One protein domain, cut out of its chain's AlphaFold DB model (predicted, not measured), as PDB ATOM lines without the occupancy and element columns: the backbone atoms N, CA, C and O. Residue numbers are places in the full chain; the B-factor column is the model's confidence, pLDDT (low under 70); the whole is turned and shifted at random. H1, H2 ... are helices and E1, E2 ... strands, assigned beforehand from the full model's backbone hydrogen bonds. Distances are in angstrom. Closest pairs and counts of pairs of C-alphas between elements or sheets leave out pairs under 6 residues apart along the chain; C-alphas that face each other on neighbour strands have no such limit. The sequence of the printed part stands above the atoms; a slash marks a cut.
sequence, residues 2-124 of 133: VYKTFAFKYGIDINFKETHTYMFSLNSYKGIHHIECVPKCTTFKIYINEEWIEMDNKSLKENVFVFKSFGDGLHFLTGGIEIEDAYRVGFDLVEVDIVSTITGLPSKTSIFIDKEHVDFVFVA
ATOM      1  N   VAL A   2     199.800 192.500 251.313       69.31
ATOM      2  CA  VAL A   2     198.873 192.721 250.179       69.31
ATOM      3  C   VAL A   2     199.580 193.024 248.848       69.31
ATOM      4  O   VAL A   2     199.369 192.313 247.872       69.31
ATOM      5  N   TYR A   3     200.505 193.988 248.819       71.44
ATOM      6  CA  TYR A   3     201.229 194.343 247.588       71.44
ATOM      7  C   TYR A   3     202.134 193.229 247.055       71.44
ATOM      8  O   TYR A   3     202.239 193.059 245.850       71.44
ATOM      9  N   LYS A   4     202.719 192.401 247.932       75.56
ATOM     10  CA  LYS A   4     203.495 191.222 247.502       75.56
ATOM     11  C   LYS A   4     202.596 190.165 246.859       75.56
ATOM     12  O   LYS A   4     203.006 189.514 245.905       75.56
ATOM     13  N   THR A   5     201.372 190.009 247.365       81.50
ATOM     14  CA  THR A   5     200.376 189.115 246.768       81.50
ATOM     15  C   THR A   5     199.952 189.606 245.388       81.50
ATOM     16  O   THR A   5     199.886 188.806 244.459       81.50
ATOM     17  N   PHE A   6     199.709 190.911 245.225       82.75
ATOM     18  CA  PHE A   6     199.406 191.487 243.914       82.75
ATOM     19  C   PHE A   6     200.592 191.386 242.951       82.75
ATOM     20  O   PHE A   6     200.407 190.914 241.834       82.75
ATOM     21  N   ALA A   7     201.803 191.703 243.407       83.19
ATOM     22  CA  ALA A   7     203.025 191.560 242.623       83.19
ATOM     23  C   ALA A   7     203.182 190.133 242.076       83.19
ATOM     24  O   ALA A   7     203.367 189.929 240.879       83.19
ATOM     25  N   PHE A   8     202.999 189.128 242.939       84.31
ATOM     26  CA  PHE A   8     203.027 187.722 242.539       84.31
ATOM     27  C   PHE A   8     201.909 187.360 241.551       84.31
ATOM     28  O   PHE A   8     202.171 186.716 240.539       84.31
ATOM     29  N   LYS A   9     200.665 187.772 241.829       86.19
ATOM     30  CA  LYS A   9     199.496 187.446 240.994       86.19
ATOM     31  C   LYS A   9     199.600 188.038 239.587       86.19
ATOM     32  O   LYS A   9     199.172 187.392 238.635       86.19
ATOM     33  N   TYR A  10     200.122 189.256 239.472       82.62
ATOM     34  CA  TYR A  10     200.153 190.018 238.221       82.62
ATOM     35  C   TYR A  10     201.533 190.039 237.548       82.62
ATOM     36  O   TYR A  10     201.649 190.553 236.440       82.62
ATOM     37  N   GLY A  11     202.565 189.458 238.170       83.19
ATOM     38  CA  GLY A  11     203.913 189.378 237.600       83.19
ATOM     39  C   GLY A  11     204.614 190.734 237.467       83.19
ATOM     40  O   GLY A  11     205.442 190.901 236.577       83.19
ATOM     41  N   ILE A  12     204.273 191.692 238.330       83.12
ATOM     42  CA  ILE A  12     204.833 193.051 238.350       83.12
ATOM     43  C   ILE A  12     205.521 193.302 239.691       83.12
ATOM     44  O   ILE A  12     205.066 192.793 240.713       83.12
ATOM     45  N   ASP A  13     206.603 194.076 239.709       82.88
ATOM     46  CA  ASP A  13     207.150 194.565 240.976       82.88
ATOM     47  C   ASP A  13     206.304 195.756 241.446       82.88
ATOM     48  O   ASP A  13     205.973 196.622 240.644       82.88
ATOM     49  N   ILE A  14     205.900 195.762 242.718       82.00
ATOM     50  CA  ILE A  14     205.015 196.792 243.284       82.00
ATOM     51  C   ILE A  14     205.731 197.431 244.462       82.00
ATOM     52  O   ILE A  14     205.873 196.824 245.532       82.00
ATOM     53  N   ASN A  15     206.138 198.685 244.286       82.88
ATOM     54  CA  ASN A  15     206.717 199.477 245.356       82.88
ATOM     55  C   ASN A  15     205.626 200.219 246.140       82.88
ATOM     56  O   ASN A  15     204.639 200.706 245.590       82.88
ATOM     57  N   PHE A  16     205.834 200.368 247.447       79.69
ATOM     58  CA  PHE A  16     204.943 201.134 248.318       79.69
ATOM     59  C   PHE A  16     204.769 202.587 247.851       79.69
ATOM     60  O   PHE A  16     203.668 203.116 247.921       79.69
ATOM     61  N   LYS A  17     205.833 203.222 247.337       82.06
ATOM     62  CA  LYS A  17     205.774 204.612 246.839       82.06
ATOM     63  C   LYS A  17     204.969 204.775 245.549       82.06
ATOM     64  O   LYS A  17     204.590 205.885 245.205       82.06
ATOM     65  N   GLU A  18     204.742 203.675 244.850       85.00
ATOM     66  CA  GLU A  18     204.056 203.621 243.561       85.00
ATOM     67  C   GLU A  18     202.626 203.113 243.745       85.00
ATOM     68  O   GLU A  18     201.954 202.785 242.778       85.00
ATOM     69  N   THR A  19     202.163 203.008 244.994       88.31
ATOM     70  CA  THR A  19     200.863 202.445 245.326       88.31
ATOM     71  C   THR A  19     200.060 203.394 246.194       88.31
ATOM     72  O   THR A  19     200.571 204.036 247.112       88.31
ATOM     73  N   HIS A  20     198.764 203.451 245.924       89.56
ATOM     74  CA  HIS A  20     197.825 204.207 246.719       89.56
ATOM     75  C   HIS A  20     197.795 203.679 248.155       89.56
ATOM     76  O   HIS A  20     197.684 202.474 248.411       89.56
ATOM     77  N   THR A  21     197.954 204.604 249.102       87.12
ATOM     78  CA  THR A  21     197.992 204.284 250.525       87.12
ATOM     79  C   THR A  21     196.585 204.336 251.103       87.12
ATOM     80  O   THR A  21     195.881 205.333 250.959       87.12
ATOM     81  N   TYR A  22     196.216 203.267 251.806       88.00
ATOM     82  CA  TYR A  22     194.947 203.143 252.522       88.00
ATOM     83  C   TYR A  22     194.632 204.399 253.352       88.00
ATOM     84  O   TYR A  22     195.511 204.902 254.049       88.00
ATOM     85  N   MET A  23     193.381 204.868 253.288       87.94
ATOM     86  CA  MET A  23     192.832 206.086 253.911       87.94
ATOM     87  C   MET A  23     193.312 207.450 253.404       87.94
ATOM     88  O   MET A  23     192.765 208.467 253.833       87.94
ATOM     89  N   PHE A  24     194.293 207.535 252.511       88.81
ATOM     90  CA  PHE A  24     194.776 208.834 252.037       88.81
ATOM     91  C   PHE A  24     194.238 209.130 250.649       88.81
ATOM     92  O   PHE A  24     194.369 208.306 249.759       88.81
ATOM     93  N   SER A  25     193.677 210.315 250.430       90.25
ATOM     94  CA  SER A  25     193.442 210.792 249.065       90.25
ATOM     95  C   SER A  25     194.758 211.291 248.470       90.25
ATOM     96  O   SER A  25     195.564 211.910 249.169       90.25
ATOM     97  N   LEU A  26     194.983 211.028 247.184       89.19
ATOM     98  CA  LEU A  26     196.142 211.544 246.455       89.19
ATOM     99  C   LEU A  26     195.753 212.755 245.615       89.19
ATOM    100  O   LEU A  26     194.639 212.836 245.107       89.19
ATOM    101  N   ASN A  27     196.706 213.663 245.401       87.62
ATOM    102  CA  ASN A  27     196.527 214.766 244.454       87.62
ATOM    103  C   ASN A  27     196.379 214.255 243.015       87.62
ATOM    104  O   ASN A  27     195.675 214.865 242.217       87.62
ATOM    105  N   SER A  28     197.033 213.137 242.693       89.75
ATOM    106  CA  SER A  28     196.907 212.440 241.419       89.75
ATOM    107  C   SER A  28     197.106 210.942 241.619       89.75
ATOM    108  O   SER A  28     198.019 210.513 242.325       89.75
ATOM    109  N   TYR A  29     196.255 210.157 240.972       90.50
ATOM    110  CA  TYR A  29     196.323 208.698 240.926       90.50
ATOM    111  C   TYR A  29     197.026 208.184 239.663       90.50
ATOM    112  O   TYR A  29     197.247 206.985 239.514       90.50
ATOM    113  N   LYS A  30     197.406 209.078 238.743       88.12
ATOM    114  CA  LYS A  30     198.085 208.694 237.506       88.12
ATOM    115  C   LYS A  30     199.472 208.128 237.812       88.12
ATOM    116  O   LYS A  30     200.248 208.735 238.551       88.12
ATOM    117  N   GLY A  31     199.778 206.971 237.229       86.81
ATOM    118  CA  GLY A  31     201.030 206.264 237.494       86.81
ATOM    119  C   GLY A  31     201.078 205.575 238.863       86.81
ATOM    120  O   GLY A  31     202.107 205.017 239.215       86.81
ATOM    121  N   ILE A  32     200.000 205.599 239.652       89.88
ATOM    122  CA  ILE A  32     199.955 204.968 240.973       89.88
ATOM    123  C   ILE A  32     199.092 203.721 240.903       89.88
ATOM    124  O   ILE A  32     197.924 203.793 240.538       89.88
ATOM    125  N   HIS A  33     199.638 202.574 241.298       91.25
ATOM    126  CA  HIS A  33     198.858 201.359 241.467       91.25
ATOM    127  C   HIS A  33     197.742 201.595 242.482       91.25
ATOM    128  O   HIS A  33     197.976 202.117 243.574       91.25
ATOM    129  N   HIS A  34     196.527 201.190 242.153       93.19
ATOM    130  CA  HIS A  34     195.380 201.415 243.019       93.19
ATOM    131  C   HIS A  34     194.344 200.310 242.840       93.19
ATOM    132  O   HIS A  34     194.524 199.375 242.056       93.19
ATOM    133  N   ILE A  35     193.283 200.373 243.636       94.56
ATOM    134  CA  ILE A  35     192.141 199.477 243.508       94.56
ATOM    135  C   ILE A  35     190.969 200.323 243.032       94.56
ATOM    136  O   ILE A  35     190.584 201.275 243.702       94.56
ATOM    137  N   GLU A  36     190.408 199.982 241.883       95.75
ATOM    138  CA  GLU A  36     189.150 200.543 241.417       95.75
ATOM    139  C   GLU A  36     187.967 199.810 242.058       95.75
ATOM    140  O   GLU A  36     187.976 198.584 242.206       95.75
ATOM    141  N   CYS A  37     186.933 200.570 242.412       96.69
ATOM    142  CA  CYS A  37     185.627 200.069 242.819       96.69
ATOM    143  C   CYS A  37     184.665 200.158 241.630       96.69
ATOM    144  O   CYS A  37     184.110 201.216 241.336       96.69
ATOM    145  N   VAL A  38     184.454 199.044 240.934       95.50
ATOM    146  CA  VAL A  38     183.604 198.986 239.739       95.50
ATOM    147  C   VAL A  38     182.155 198.713 240.153       95.50
ATOM    148  O   VAL A  38     181.901 197.675 240.764       95.50
ATOM    149  N   PRO A  39     181.179 199.585 239.840       95.25
ATOM    150  CA  PRO A  39     179.783 199.342 240.197       95.25
ATOM    151  C   PRO A  39     179.217 198.082 239.529       95.25
ATOM    152  O   PRO A  39     179.304 197.932 238.309       95.25
ATOM    153  N   LYS A  40     178.565 197.214 240.311       94.19
ATOM    154  CA  LYS A  40     177.898 195.990 239.822       94.19
ATOM    155  C   LYS A  40     176.566 196.266 239.127       94.19
ATOM    156  O   LYS A  40     176.109 195.473 238.304       94.19
ATOM    157  N   CYS A  41     175.929 197.379 239.480       91.75
ATOM    158  CA  CYS A  41     174.599 197.760 239.015       91.75
ATOM    159  C   CYS A  41     174.652 199.054 238.198       91.75
ATOM    160  O   CYS A  41     175.544 199.885 238.365       91.75
ATOM    161  N   THR A  42     173.654 199.251 237.332       90.88
ATOM    162  CA  THR A  42     173.506 200.494 236.559       90.88
ATOM    163  C   THR A  42     173.185 201.689 237.444       90.88
ATOM    164  O   THR A  42     173.644 202.785 237.153       90.88
ATOM    165  N   THR A  43     172.430 201.482 238.523       93.62
ATOM    166  CA  THR A  43     172.180 202.497 239.547       93.62
ATOM    167  C   THR A  43     172.524 201.956 240.926       93.62
ATOM    168  O   THR A  43     172.408 200.756 241.194       93.62
ATOM    169  N   PHE A  44     173.006 202.836 241.793       93.69
ATOM    170  CA  PHE A  44     173.384 202.520 243.167       93.69
ATOM    171  C   PHE A  44     173.315 203.789 244.016       93.69
ATOM    172  O   PHE A  44     173.278 204.904 243.496       93.69
ATOM    173  N   LYS A  45     173.263 203.619 245.337       94.31
ATOM    174  CA  LYS A  45     173.276 204.744 246.269       94.31
ATOM    175  C   LYS A  45     174.702 205.052 246.689       94.31
ATOM    176  O   LYS A  45     175.466 204.136 246.986       94.31
ATOM    177  N   ILE A  46     175.017 206.335 246.749       94.38
ATOM    178  CA  ILE A  46     176.249 206.837 247.347       94.38
ATOM    179  C   ILE A  46     175.905 207.787 248.486       94.38
ATOM    180  O   ILE A  46     174.912 208.511 248.411       94.38
ATOM    181  N   TYR A  47     176.719 207.779 249.531       94.38
ATOM    182  CA  TYR A  47     176.623 208.718 250.636       94.38
ATOM    183  C   TYR A  47     177.693 209.785 250.494       94.38
ATOM    184  O   TYR A  47     178.882 209.487 250.342       94.38
ATOM    185  N   ILE A  48     177.253 211.037 250.486       91.75
ATOM    186  CA  ILE A  48     178.107 212.182 250.227       91.75
ATOM    187  C   ILE A  48     177.502 213.447 250.804       91.75
ATOM    188  O   ILE A  48     176.303 213.665 250.675       91.75
ATOM    189  N   ASN A  49     178.331 214.307 251.399       88.44
ATOM    190  CA  ASN A  49     177.866 215.544 252.036       88.44
ATOM    191  C   ASN A  49     176.688 215.298 253.000       88.44
ATOM    192  O   ASN A  49     175.709 216.034 252.976       88.44
ATOM    193  N   GLU A  50     176.777 214.235 253.800       88.50
ATOM    194  CA  GLU A  50     175.753 213.817 254.768       88.50
ATOM    195  C   GLU A  50     174.424 213.307 254.180       88.50
ATOM    196  O   GLU A  50     173.489 213.009 254.925       88.50
ATOM    197  N   GLU A  51     174.344 213.105 252.863       93.12
ATOM    198  CA  GLU A  51     173.129 212.666 252.180       93.12
ATOM    199  C   GLU A  51     173.350 211.409 251.331       93.12
ATOM    200  O   GLU A  51     174.392 211.221 250.703       93.12
ATOM    201  N   TRP A  52     172.329 210.548 251.275       94.19
ATOM    202  CA  TRP A  52     172.279 209.425 250.340       94.19
ATOM    203  C   TRP A  52     171.637 209.865 249.026       94.19
ATOM    204  O   TRP A  52     170.453 210.204 249.000       94.19
ATOM    205  N   ILE A  53     172.389 209.786 247.933       94.31
ATOM    206  CA  ILE A  53     171.906 210.103 246.587       94.31
ATOM    207  C   ILE A  53     171.972 208.873 245.682       94.31
ATOM    208  O   ILE A  53     172.853 208.024 245.823       94.31
ATOM    209  N   GLU A  54     171.027 208.762 244.751       95.06
ATOM    210  CA  GLU A  54     171.065 207.741 243.703       95.06
ATOM    211  C   GLU A  54     171.956 208.216 242.550       95.06
ATOM    212  O   GLU A  54     171.827 209.345 242.073       95.06
ATOM    213  N   MET A  55     172.867 207.353 242.105       92.00
ATOM    214  CA  MET A  55     173.812 207.618 241.027       92.00
ATOM    215  C   MET A  55     173.653 206.575 239.921       92.00
ATOM    216  O   MET A  55     173.515 205.384 240.196       92.00
ATOM    217  N   ASP A  56     173.693 207.024 238.665       91.38
ATOM    218  CA  ASP A  56     173.795 206.157 237.485       91.38
ATOM    219  C   ASP A  56     175.274 205.972 237.129       91.38
ATOM    220  O   ASP A  56     175.996 206.957 236.969       91.38
ATOM    221  N   ASN A  57     175.719 204.731 236.944       85.00
ATOM    222  CA  ASN A  57     177.045 204.383 236.427       85.00
ATOM    223  C   ASN A  57     177.411 205.218 235.185       85.00
ATOM    224  O   ASN A  57     178.530 205.707 235.086       85.00
ATOM    225  N   LYS A  58     176.467 205.486 234.273       83.31
ATOM    226  CA  LYS A  58     176.717 206.276 233.052       83.31
ATOM    227  C   LYS A  58     177.194 207.704 233.325       83.31
ATOM    228  O   LYS A  58     177.754 208.339 232.429       83.31
ATOM    229  N   SER A  59     176.974 208.226 234.532       81.06
ATOM    230  CA  SER A  59     177.513 209.521 234.958       81.06
ATOM    231  C   SER A  59     179.035 209.498 235.177       81.06
ATOM    232  O   SER A  59     179.669 210.550 235.144       81.06
ATOM    233  N   LEU A  60     179.646 208.313 235.282       81.50
ATOM    234  CA  LEU A  60     181.091 208.088 235.402       81.50
ATOM    235  C   LEU A  60     181.823 208.110 234.049       81.50
ATOM    236  O   LEU A  60     182.899 207.546 233.934       81.50
ATOM    237  N   LYS A  61     181.262 208.757 233.019       76.12
ATOM    238  CA  LYS A  61     181.715 208.717 231.610       76.12
ATOM    239  C   LYS A  61     183.237 208.711 231.386       76.12
ATOM    240  O   LYS A  61     183.695 208.047 230.465       76.12
ATOM    241  N   GLU A  62     183.987 209.455 232.198       88.62
ATOM    242  CA  GLU A  62     185.457 209.531 232.164       88.62
ATOM    243  C   GLU A  62     186.074 209.463 233.571       88.62
ATOM    244  O   GLU A  62     187.209 209.897 233.784       88.62
ATOM    245  N   ASN A  63     185.329 208.935 234.543       93.75
ATOM    246  CA  ASN A  63     185.752 208.831 235.930       93.75
ATOM    247  C   ASN A  63     185.709 207.383 236.418       93.75
ATOM    248  O   ASN A  63     184.906 206.579 235.956       93.75
ATOM    249  N   VAL A  64     186.530 207.087 237.412       94.88
ATOM    250  CA  VAL A  64     186.532 205.819 238.144       94.88
ATOM    251  C   VAL A  64     186.404 206.093 239.634       94.88
ATOM    252  O   VAL A  64     186.758 207.176 240.105       94.88
ATOM    253  N   PHE A  65     185.891 205.120 240.379       96.69
ATOM    254  CA  PHE A  65     185.997 205.142 241.832       96.69
ATOM    255  C   PHE A  65     187.290 204.462 242.239       96.69
ATOM    256  O   PHE A  65     187.488 203.293 241.918       96.69
ATOM    257  N   VAL A  66     188.136 205.162 242.981       96.81
ATOM    258  CA  VAL A  66     189.344 204.582 243.562       96.81
ATOM    259  C   VAL A  66     189.098 204.300 245.035       96.81
ATOM    260  O   VAL A  66     188.746 205.202 245.793       96.81
ATOM    261  N   PHE A  67     189.270 203.040 245.429       96.12
ATOM    262  CA  PHE A  67     189.134 202.570 246.800       96.12
ATOM    263  C   PHE A  67     190.112 203.281 247.723       96.12
ATOM    264  O   PHE A  67     191.315 203.256 247.485       96.12
ATOM    265  N   LYS A  68     189.605 203.819 248.827       93.88
ATOM    266  CA  LYS A  68     190.395 204.496 249.849       93.88
ATOM    267  C   LYS A  68     190.407 203.728 251.157       93.88
ATOM    268  O   LYS A  68     191.485 203.468 251.696       93.88
ATOM    269  N   SER A  69     189.240 203.371 251.680       93.25
ATOM    270  CA  SER A  69     189.145 202.662 252.953       93.25
ATOM    271  C   SER A  69     187.830 201.899 253.110       93.25
ATOM    272  O   SER A  69     186.920 202.036 252.300       93.25
ATOM    273  N   PHE A  70     187.738 201.068 254.146       92.94
ATOM    274  CA  PHE A  70     186.459 200.601 254.679       92.94
ATOM    275  C   PHE A  70     186.083 201.439 255.902       92.94
ATOM    276  O   PHE A  70     186.945 201.728 256.741       92.94
ATOM    277  N   GLY A  71     184.802 201.783 256.015       88.62
ATOM    278  CA  GLY A  71     184.261 202.547 257.136       88.62
ATOM    279  C   GLY A  71     182.984 203.287 256.764       88.62
ATOM    280  O   GLY A  71     182.613 203.345 255.597       88.62
ATOM    281  N   ASP A  72     182.321 203.876 257.754       85.00
ATOM    282  CA  ASP A  72     181.028 204.566 257.598       85.00
ATOM    283  C   ASP A  72     181.141 206.105 257.564       85.00
ATOM    284  O   ASP A  72     180.147 206.819 257.674       85.00
ATOM    285  N   GLY A  73     182.368 206.617 257.435       78.12
ATOM    286  CA  GLY A  73     182.696 208.044 257.480       78.12
ATOM    287  C   GLY A  73     182.885 208.615 258.884       78.12
ATOM    288  O   GLY A  73     183.473 209.686 259.018       78.12
ATOM    289  N   LEU A  74     182.474 207.890 259.926       81.94
ATOM    290  CA  LEU A  74     182.702 208.235 261.332       81.94
ATOM    291  C   LEU A  74     183.726 207.292 261.971       81.94
ATOM    292  O   LEU A  74     184.648 207.733 262.653       81.94
ATOM    293  N   HIS A  75     183.587 205.998 261.704       83.75
ATOM    294  CA  HIS A  75     184.387 204.914 262.245       83.75
ATOM    295  C   HIS A  75     185.129 204.215 261.102       83.75
ATOM    296  O   HIS A  75     184.534 203.679 260.164       83.75
ATOM    297  N   PHE A  76     186.457 204.215 261.184       80.25
ATOM    298  CA  PHE A  76     187.342 203.641 260.175       80.25
ATOM    299  C   PHE A  76     188.604 203.076 260.833       80.25
ATOM    300  O   PHE A  76     188.979 203.445 261.948       80.25
ATOM    301  N   LEU A  77     189.266 202.147 260.141       79.69
ATOM    302  CA  LEU A  77     190.445 201.452 260.659       79.69
ATOM    303  C   LEU A  77     191.664 202.378 260.752       79.69
ATOM    304  O   LEU A  77     192.420 202.503 259.790       79.69
ATOM    305  N   THR A  78     191.906 202.960 261.928       77.12
ATOM    306  CA  THR A  78     193.138 203.715 262.221       77.12
ATOM    307  C   THR A  78     193.908 203.146 263.396       77.12
ATOM    308  O   THR A  78     193.360 202.447 264.242       77.12
ATOM    309  N   GLY A  79     195.190 203.506 263.485       67.62
ATOM    310  CA  GLY A  79     196.023 203.182 264.643       67.62
ATOM    311  C   GLY A  79     195.745 204.020 265.898       67.62
ATOM    312  O   GLY A  79     196.431 203.807 266.891       67.62
ATOM    313  N   GLY A  80     194.809 204.976 265.863       76.94
ATOM    314  CA  GLY A  80     194.555 205.930 266.952       76.94
ATOM    315  C   GLY A  80     193.103 205.985 267.428       76.94
ATOM    316  O   GLY A  80     192.712 206.982 268.022       76.94
ATOM    317  N   ILE A  81     192.300 204.965 267.120       82.50
ATOM    318  CA  ILE A  81     190.890 204.896 267.516       82.50
ATOM    319  C   ILE A  81     190.750 204.394 268.961       82.50
ATOM    320  O   ILE A  81     191.454 203.469 269.371       82.50
ATOM    321  N   GLU A  82     189.840 204.999 269.726       86.06
ATOM    322  CA  GLU A  82     189.499 204.547 271.079       86.06
ATOM    323  C   GLU A  82     188.775 203.192 271.042       86.06
ATOM    324  O   GLU A  82     188.182 202.807 270.031       86.06
ATOM    325  N   ILE A  83     188.810 202.445 272.151       85.69
ATOM    326  CA  ILE A  83     188.250 201.083 272.215       85.69
ATOM    327  C   ILE A  83     186.748 201.084 271.898       85.69
ATOM    328  O   ILE A  83     186.266 200.198 271.193       85.69
ATOM    329  N   GLU A  84     186.002 202.068 272.394       87.06
ATOM    330  CA  GLU A  84     184.561 202.188 272.173       87.06
ATOM    331  C   GLU A  84     184.221 202.403 270.694       87.06
ATOM    332  O   GLU A  84     183.263 201.811 270.187       87.06
ATOM    333  N   ASP A  85     185.028 203.202 270.000       84.12
ATOM    334  CA  ASP A  85     184.868 203.483 268.576       84.12
ATOM    335  C   ASP A  85     185.363 202.307 267.719       84.12
ATOM    336  O   ASP A  85     184.792 202.025 266.664       84.12
ATOM    337  N   ALA A  86     186.350 201.541 268.198       85.25
ATOM    338  CA  ALA A  86     186.834 200.338 267.525       85.25
ATOM    339  C   ALA A  86     185.729 199.279 267.345       85.25
ATOM    340  O   ALA A  86     185.686 198.613 266.312       85.25
ATOM    341  N   TYR A  87     184.797 199.154 268.299       86.88
ATOM    342  CA  TYR A  87     183.637 198.255 268.173       86.88
ATOM    343  C   TYR A  87     182.622 198.696 267.112       86.88
ATOM    344  O   TYR A  87     181.770 197.900 266.720       86.88
ATOM    345  N   ARG A  88     182.684 199.955 266.675       86.88
ATOM    346  CA  ARG A  88     181.767 200.540 265.692       86.88
ATOM    347  C   ARG A  88     182.338 200.559 264.283       86.88
ATOM    348  O   ARG A  88     181.604 200.858 263.350       86.88
ATOM    349  N   VAL A  89     183.620 200.224 264.116       85.12
ATOM    350  CA  VAL A  89     184.241 200.110 262.795       85.12
ATOM    351  C   VAL A  89     183.514 199.037 261.988       85.12
ATOM    352  O   VAL A  89     183.610 197.842 262.267       85.12
ATOM    353  N   GLY A  90     182.779 199.495 260.979       85.12
ATOM    354  CA  GLY A  90     182.084 198.655 260.018       85.12
ATOM    355  C   GLY A  90     182.906 198.433 258.753       85.12
ATOM    356  O   GLY A  90     183.752 199.244 258.380       85.12
ATOM    357  N   PHE A  91     182.612 197.334 258.065       89.69
ATOM    358  CA  PHE A  91     183.166 197.026 256.743       89.69
ATOM    359  C   PHE A  91     182.106 197.085 255.645       89.69
ATOM    360  O   PHE A  91     182.370 196.671 254.523       89.69
ATOM    361  N   ASP A  92     180.900 197.553 255.963       91.88
ATOM    362  CA  ASP A  92     179.758 197.508 255.047       91.88
ATOM    363  C   ASP A  92     179.842 198.571 253.954       91.88
ATOM    364  O   ASP A  92     179.352 198.363 252.847       91.88
ATOM    365  N   LEU A  93     180.514 199.686 254.239       94.81
ATOM    366  CA  LEU A  93     180.726 200.763 253.288       94.81
ATOM    367  C   LEU A  93     182.200 200.844 252.875       94.81
ATOM    368  O   LEU A  93     183.116 200.640 253.679       94.81
ATOM    369  N   VAL A  94     182.410 201.148 251.599       95.69
ATOM    370  CA  VAL A  94     183.701 201.506 251.022       95.69
ATOM    371  C   VAL A  94     183.768 203.009 250.849       95.69
ATOM    372  O   VAL A  94     182.874 203.612 250.264       95.69
ATOM    373  N   GLU A  95     184.846 203.607 251.329       95.75
ATOM    374  CA  GLU A  95     185.215 204.974 251.013       95.75
ATOM    375  C   GLU A  95     185.966 204.991 249.677       95.75
ATOM    376  O   GLU A  95     186.915 204.226 249.483       95.75
ATOM    377  N   VAL A  96     185.561 205.872 248.765       96.12
ATOM    378  CA  VAL A  96     186.149 206.025 247.434       96.12
ATOM    379  C   VAL A  96     186.341 207.493 247.057       96.12
ATOM    380  O   VAL A  96     185.596 208.373 247.494       96.12
ATOM    381  N   ASP A  97     187.302 207.737 246.170       96.31
ATOM    382  CA  ASP A  97     187.453 209.003 245.454       96.31
ATOM    383  C   ASP A  97     186.960 208.842 244.004       96.31
ATOM    384  O   ASP A  97     187.221 207.822 243.372       96.31
ATOM    385  N   ILE A  98     186.268 209.845 243.452       95.12
ATOM    386  CA  ILE A  98     185.951 209.920 242.016       95.12
ATOM    387  C   ILE A  98     187.128 210.564 241.311       95.12
ATOM    388  O   ILE A  98     187.370 211.762 241.465       95.12
ATOM    389  N   VAL A  99     187.811 209.793 240.481       95.56
ATOM    390  CA  VAL A  99     189.049 210.193 239.821       95.56
ATOM    391  C   VAL A  99     188.846 210.239 238.318       95.56
ATOM    392  O   VAL A  99     188.306 209.303 237.735       95.56
ATOM    393  N   SER A 100     189.304 211.313 237.676       93.62
ATOM    394  CA  SER A 100     189.306 211.394 236.216       93.62
ATOM    395  C   SER A 100     190.334 210.434 235.630       93.62
ATOM    396  O   SER A 100     191.519 210.512 235.943       93.62
ATOM    397  N   THR A 101     189.901 209.590 234.702       90.25
ATOM    398  CA  THR A 101     190.779 208.673 233.951       90.25
ATOM    399  C   THR A 101     191.744 209.403 233.008       90.25
ATOM    400  O   THR A 101     192.778 208.861 232.633       90.25
ATOM    401  N   ILE A 102     191.438 210.652 232.640       89.38
ATOM    402  CA  ILE A 102     192.258 211.458 231.727       89.38
ATOM    403  C   ILE A 102     193.409 212.129 232.481       89.38
ATOM    404  O   ILE A 102     194.566 212.090 232.047       89.38
ATOM    405  N   THR A 103     193.092 212.783 233.600       89.88
ATOM    406  CA  THR A 103     194.059 213.602 234.347       89.88
ATOM    407  C   THR A 103     194.646 212.881 235.557       89.88
ATOM    408  O   THR A 103     195.718 213.264 236.017       89.88
ATOM    409  N   GLY A 104     193.975 211.846 236.068       90.88
ATOM    410  CA  GLY A 104     194.288 211.195 237.341       90.88
ATOM    411  C   GLY A 104     193.893 212.017 238.567       90.88
ATOM    412  O   GLY A 104     194.167 211.591 239.686       90.88
ATOM    413  N   LEU A 105     193.273 213.187 238.385       93.19
ATOM    414  CA  LEU A 105     192.916 214.077 239.485       93.19
ATOM    415  C   LEU A 105     191.585 213.651 240.122       93.19
ATOM    416  O   LEU A 105     190.635 213.338 239.391       93.19
ATOM    417  N   PRO A 106     191.471 213.689 241.460       93.75
ATOM    418  CA  PRO A 106     190.196 213.495 242.126       93.75
ATOM    419  C   PRO A 106     189.279 214.701 241.877       93.75
ATOM    420  O   PRO A 106     189.630 215.848 242.141       93.75
ATOM    421  N   SER A 107     188.073 214.434 241.384       91.88
ATOM    422  CA  SER A 107     186.993 215.422 241.258       91.88
ATOM    423  C   SER A 107     186.145 215.518 242.527       91.88
ATOM    424  O   SER A 107     185.566 216.566 242.816       91.88
ATOM    425  N   LYS A 108     186.074 214.426 243.294       92.12
ATOM    426  CA  LYS A 108     185.375 214.362 244.574       92.12
ATOM    427  C   LYS A 108     185.988 213.268 245.434       92.12
ATOM    428  O   LYS A 108     186.339 212.216 244.909       92.12
ATOM    429  N   THR A 109     186.119 213.517 246.727       93.38
ATOM    430  CA  THR A 109     186.773 212.596 247.660       93.38
ATOM    431  C   THR A 109     185.838 212.194 248.791       93.38
ATOM    432  O   THR A 109     184.835 212.871 249.035       93.38
ATOM    433  N   SER A 110     186.174 211.097 249.469       91.31
ATOM    434  CA  SER A 110     185.456 210.612 250.659       91.31
ATOM    435  C   SER A 110     183.965 210.345 250.409       91.31
ATOM    436  O   SER A 110     183.090 210.809 251.144       91.31
ATOM    437  N   ILE A 111     183.668 209.621 249.330       94.81
ATOM    438  CA  ILE A 111     182.321 209.135 249.012       94.81
ATOM    439  C   ILE A 111     182.167 207.736 249.577       94.81
ATOM    440  O   ILE A 111     183.092 206.941 249.451       94.81
ATOM    441  N   PHE A 112     180.998 207.399 250.117       95.44
ATOM    442  CA  PHE A 112     180.750 206.055 250.625       95.44
ATOM    443  C   PHE A 112     179.762 205.294 249.750       95.44
ATOM    444  O   PHE A 112     178.735 205.831 249.334       95.44
ATOM    445  N   ILE A 113     180.078 204.035 249.466       95.69
ATOM    446  CA  ILE A 113     179.245 203.123 248.678       95.69
ATOM    447  C   ILE A 113     179.122 201.819 249.456       95.69
ATOM    448  O   ILE A 113     180.076 201.394 250.097       95.69
ATOM    449  N   ASP A 114     177.966 201.168 249.411       95.31
ATOM    450  CA  ASP A 114     177.830 199.827 249.980       95.31
ATOM    451  C   ASP A 114     178.759 198.843 249.245       95.31
ATOM    452  O   ASP A 114     178.768 198.781 248.010       95.31
ATOM    453  N   LYS A 115     179.565 198.081 249.997       95.31
ATOM    454  CA  LYS A 115     180.546 197.143 249.431       95.31
ATOM    455  C   LYS A 115     179.904 196.094 248.529       95.31
ATOM    456  O   LYS A 115     180.539 195.606 247.598       95.31
ATOM    457  N   GLU A 116     178.646 195.737 248.780       95.62
ATOM    458  CA  GLU A 116     177.930 194.752 247.978       95.62
ATOM    459  C   GLU A 116     177.617 195.292 246.582       95.62
ATOM    460  O   GLU A 116     177.431 194.502 245.659       95.62
ATOM    461  N   HIS A 117     177.652 196.612 246.384       95.62
ATOM    462  CA  HIS A 117     177.371 197.268 245.109       95.62
ATOM    463  C   HIS A 117     178.601 197.450 244.211       95.62
ATOM    464  O   HIS A 117     178.439 197.894 243.072       95.62
ATOM    465  N   VAL A 118     179.804 197.095 244.671       96.19
ATOM    466  CA  VAL A 118     181.045 197.258 243.899       96.19
ATOM    467  C   VAL A 118     181.878 195.980 243.851       96.19
ATOM    468  O   VAL A 118     181.865 195.164 244.772       96.19
ATOM    469  N   ASP A 119     182.602 195.806 242.753       96.69
ATOM    470  CA  ASP A 119     183.704 194.859 242.625       96.69
ATOM    471  C   ASP A 119     185.038 195.591 242.784       96.69
ATOM    472  O   ASP A 119     185.189 196.733 242.353       96.69
ATOM    473  N   PHE A 120     186.023 194.925 243.386       95.19
ATOM    474  CA  PHE A 120     187.361 195.482 243.575       95.19
ATOM    475  C   PHE A 120     188.299 194.966 242.492       95.19
ATOM    476  O   PHE A 120     188.553 193.760 242.398       95.19
ATOM    477  N   VAL A 121     188.853 195.880 241.704       94.12
ATOM    478  CA  VAL A 121     189.771 195.563 240.612       94.12
ATOM    479  C   VAL A 121     191.104 196.241 240.873       94.12
ATOM    480  O   VAL A 121     191.177 197.451 241.031       94.12
ATOM    481  N   PHE A 122     192.179 195.461 240.932       91.94
ATOM    482  CA  PHE A 122     193.522 196.023 241.027       91.94
ATOM    483  C   PHE A 122     193.956 196.584 239.668       91.94
ATOM    484  O   PHE A 122     193.925 195.859 238.671       91.94
ATOM    485  N   VAL A 123     194.400 197.839 239.657       91.25
ATOM    486  CA  VAL A 123     194.914 198.538 238.479       91.25
ATOM    487  C   VAL A 123     196.421 198.707 238.605       91.25
ATOM    488  O   VAL A 123     196.939 199.388 239.494       91.25
ATOM    489  N   ALA A 124     197.131 198.053 237.687       88.62
ATOM    490  CA  ALA A 124     198.575 198.127 237.567       88.62
ATOM    491  C   ALA A 124     198.970 199.294 236.654       88.62
ATOM    492  O   ALA A 124     199.000 199.156 235.435       88.62
TER     493      ALA A 124
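What this domain is: This is residues 2 to 124 of the 133 residues of an uncharacterized protein of Bacillus thuringiensis (UniProt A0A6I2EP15). Look first for a strongly twisted sheet of five strands, in the order E3, E2, E6, E5, E4, with a two-stranded ribbon, E1 and E7, crossing beside its edge strand E4; the tight links E1 to E2 and E6 to E7 join ribbon and sheet. Away from these strands lie two small helices at two different places, H1 near the end of E7 and H3 far out on a loop that leaves after E4 and returns to E5, while H2 sits beside the sheet, between E3 and E4 along the chain. The printed part has 123 residues with three named helices and seven named strands, in the order H1, E1, E2, E3, H2, E4, H3, E5, E6, E7; both sheets are antiparallel throughout and the class is mixed, helices and strands. The whole is compact, with a radius of gyration of the C-alphas of 14.8 A and spans of 39 by 38 by 25 A.

Where its parts are: Find C-alpha 2 at (198.873, 192.721, 250.179); from there H1, residues 2 to 10, runs 12.3 A from first to last C-alpha. Residues 11 to 33 hold no named element. Then E1, residues 34 to 39, runs 16.0 A, E2, residues 43 to 48, 15.6 A, and E3, residues 51 to 56, 16.1 A. H2, residues 57 to 60, follows directly and measures 5.6 A. E4, residues 63 to 70, begins with C-alpha 63 at (185.752, 208.831, 235.930) and is 20.5 A long. After it come residues 71 to 82 with no named element, then H3, residues 83 to 86, 5.0 A long. E5, residues 93 to 100, runs 21.9 A, and E6, residues 106 to 114, runs 20.0 A and bends by 65 degrees at residue 110. Last comes E7, residues 118 to 123, 14.9 A long, ending with C-alpha 123 at (194.914, 198.538, 238.479).

How they stand to each other: Start with the five-stranded sheet, whose edge strands are E3 and E4. E2 and E3 form an antiparallel hairpin, where N 46 and O 53 are 2.9 A apart, within hydrogen-bond range. E2 and E6 are antiparallel at 112 degrees between directions, with N 47 and O 112 at 2.8 A. E5 and E6 form the other hairpin, antiparallel at 153 degrees, with N 96 and O 111 at 2.8 A. E5 and E4 are antiparallel at 149 degrees, with N 66 and O 97 at 2.8 A. Now look at the second sheet: E1 and E7 are antiparallel at 149 degrees, with N 36 and O 121 at 2.8 A. Between the two sheets, the closest C-alphas of E1 and E4 are those of Glu 36 and Val 66, 4.6 A apart. H2 is on the five-stranded sheet, at the sheet's level with a height over the sheet of 2.6 A. H1 and H3 are not on that sheet, and they are apart from each other. The closest C-alphas of H1 and E7 are those of Phe 6 and Phe 122, 8.0 A apart. In H1 every O i to N i+4 pair is within hydrogen-bond range; H2 and H3 are too short for such a pair.

The domain as a whole: The two C-alphas farthest apart are those of Glu 84 and Ile 102, at 42.2 A, while those of Val 2 and Ala 124 are 13.7 A apart. The printed part has no cut. The links H1 to E1 and E4 to H3 are long, and H3 to E5 is short. The centre of H3 is 23.0 A from the mean of the C-alphas and that of E4 is 2.0 A from it. The mean pLDDT of the printed part is 89.0, and you will find values under 70 at residues 2 and 79.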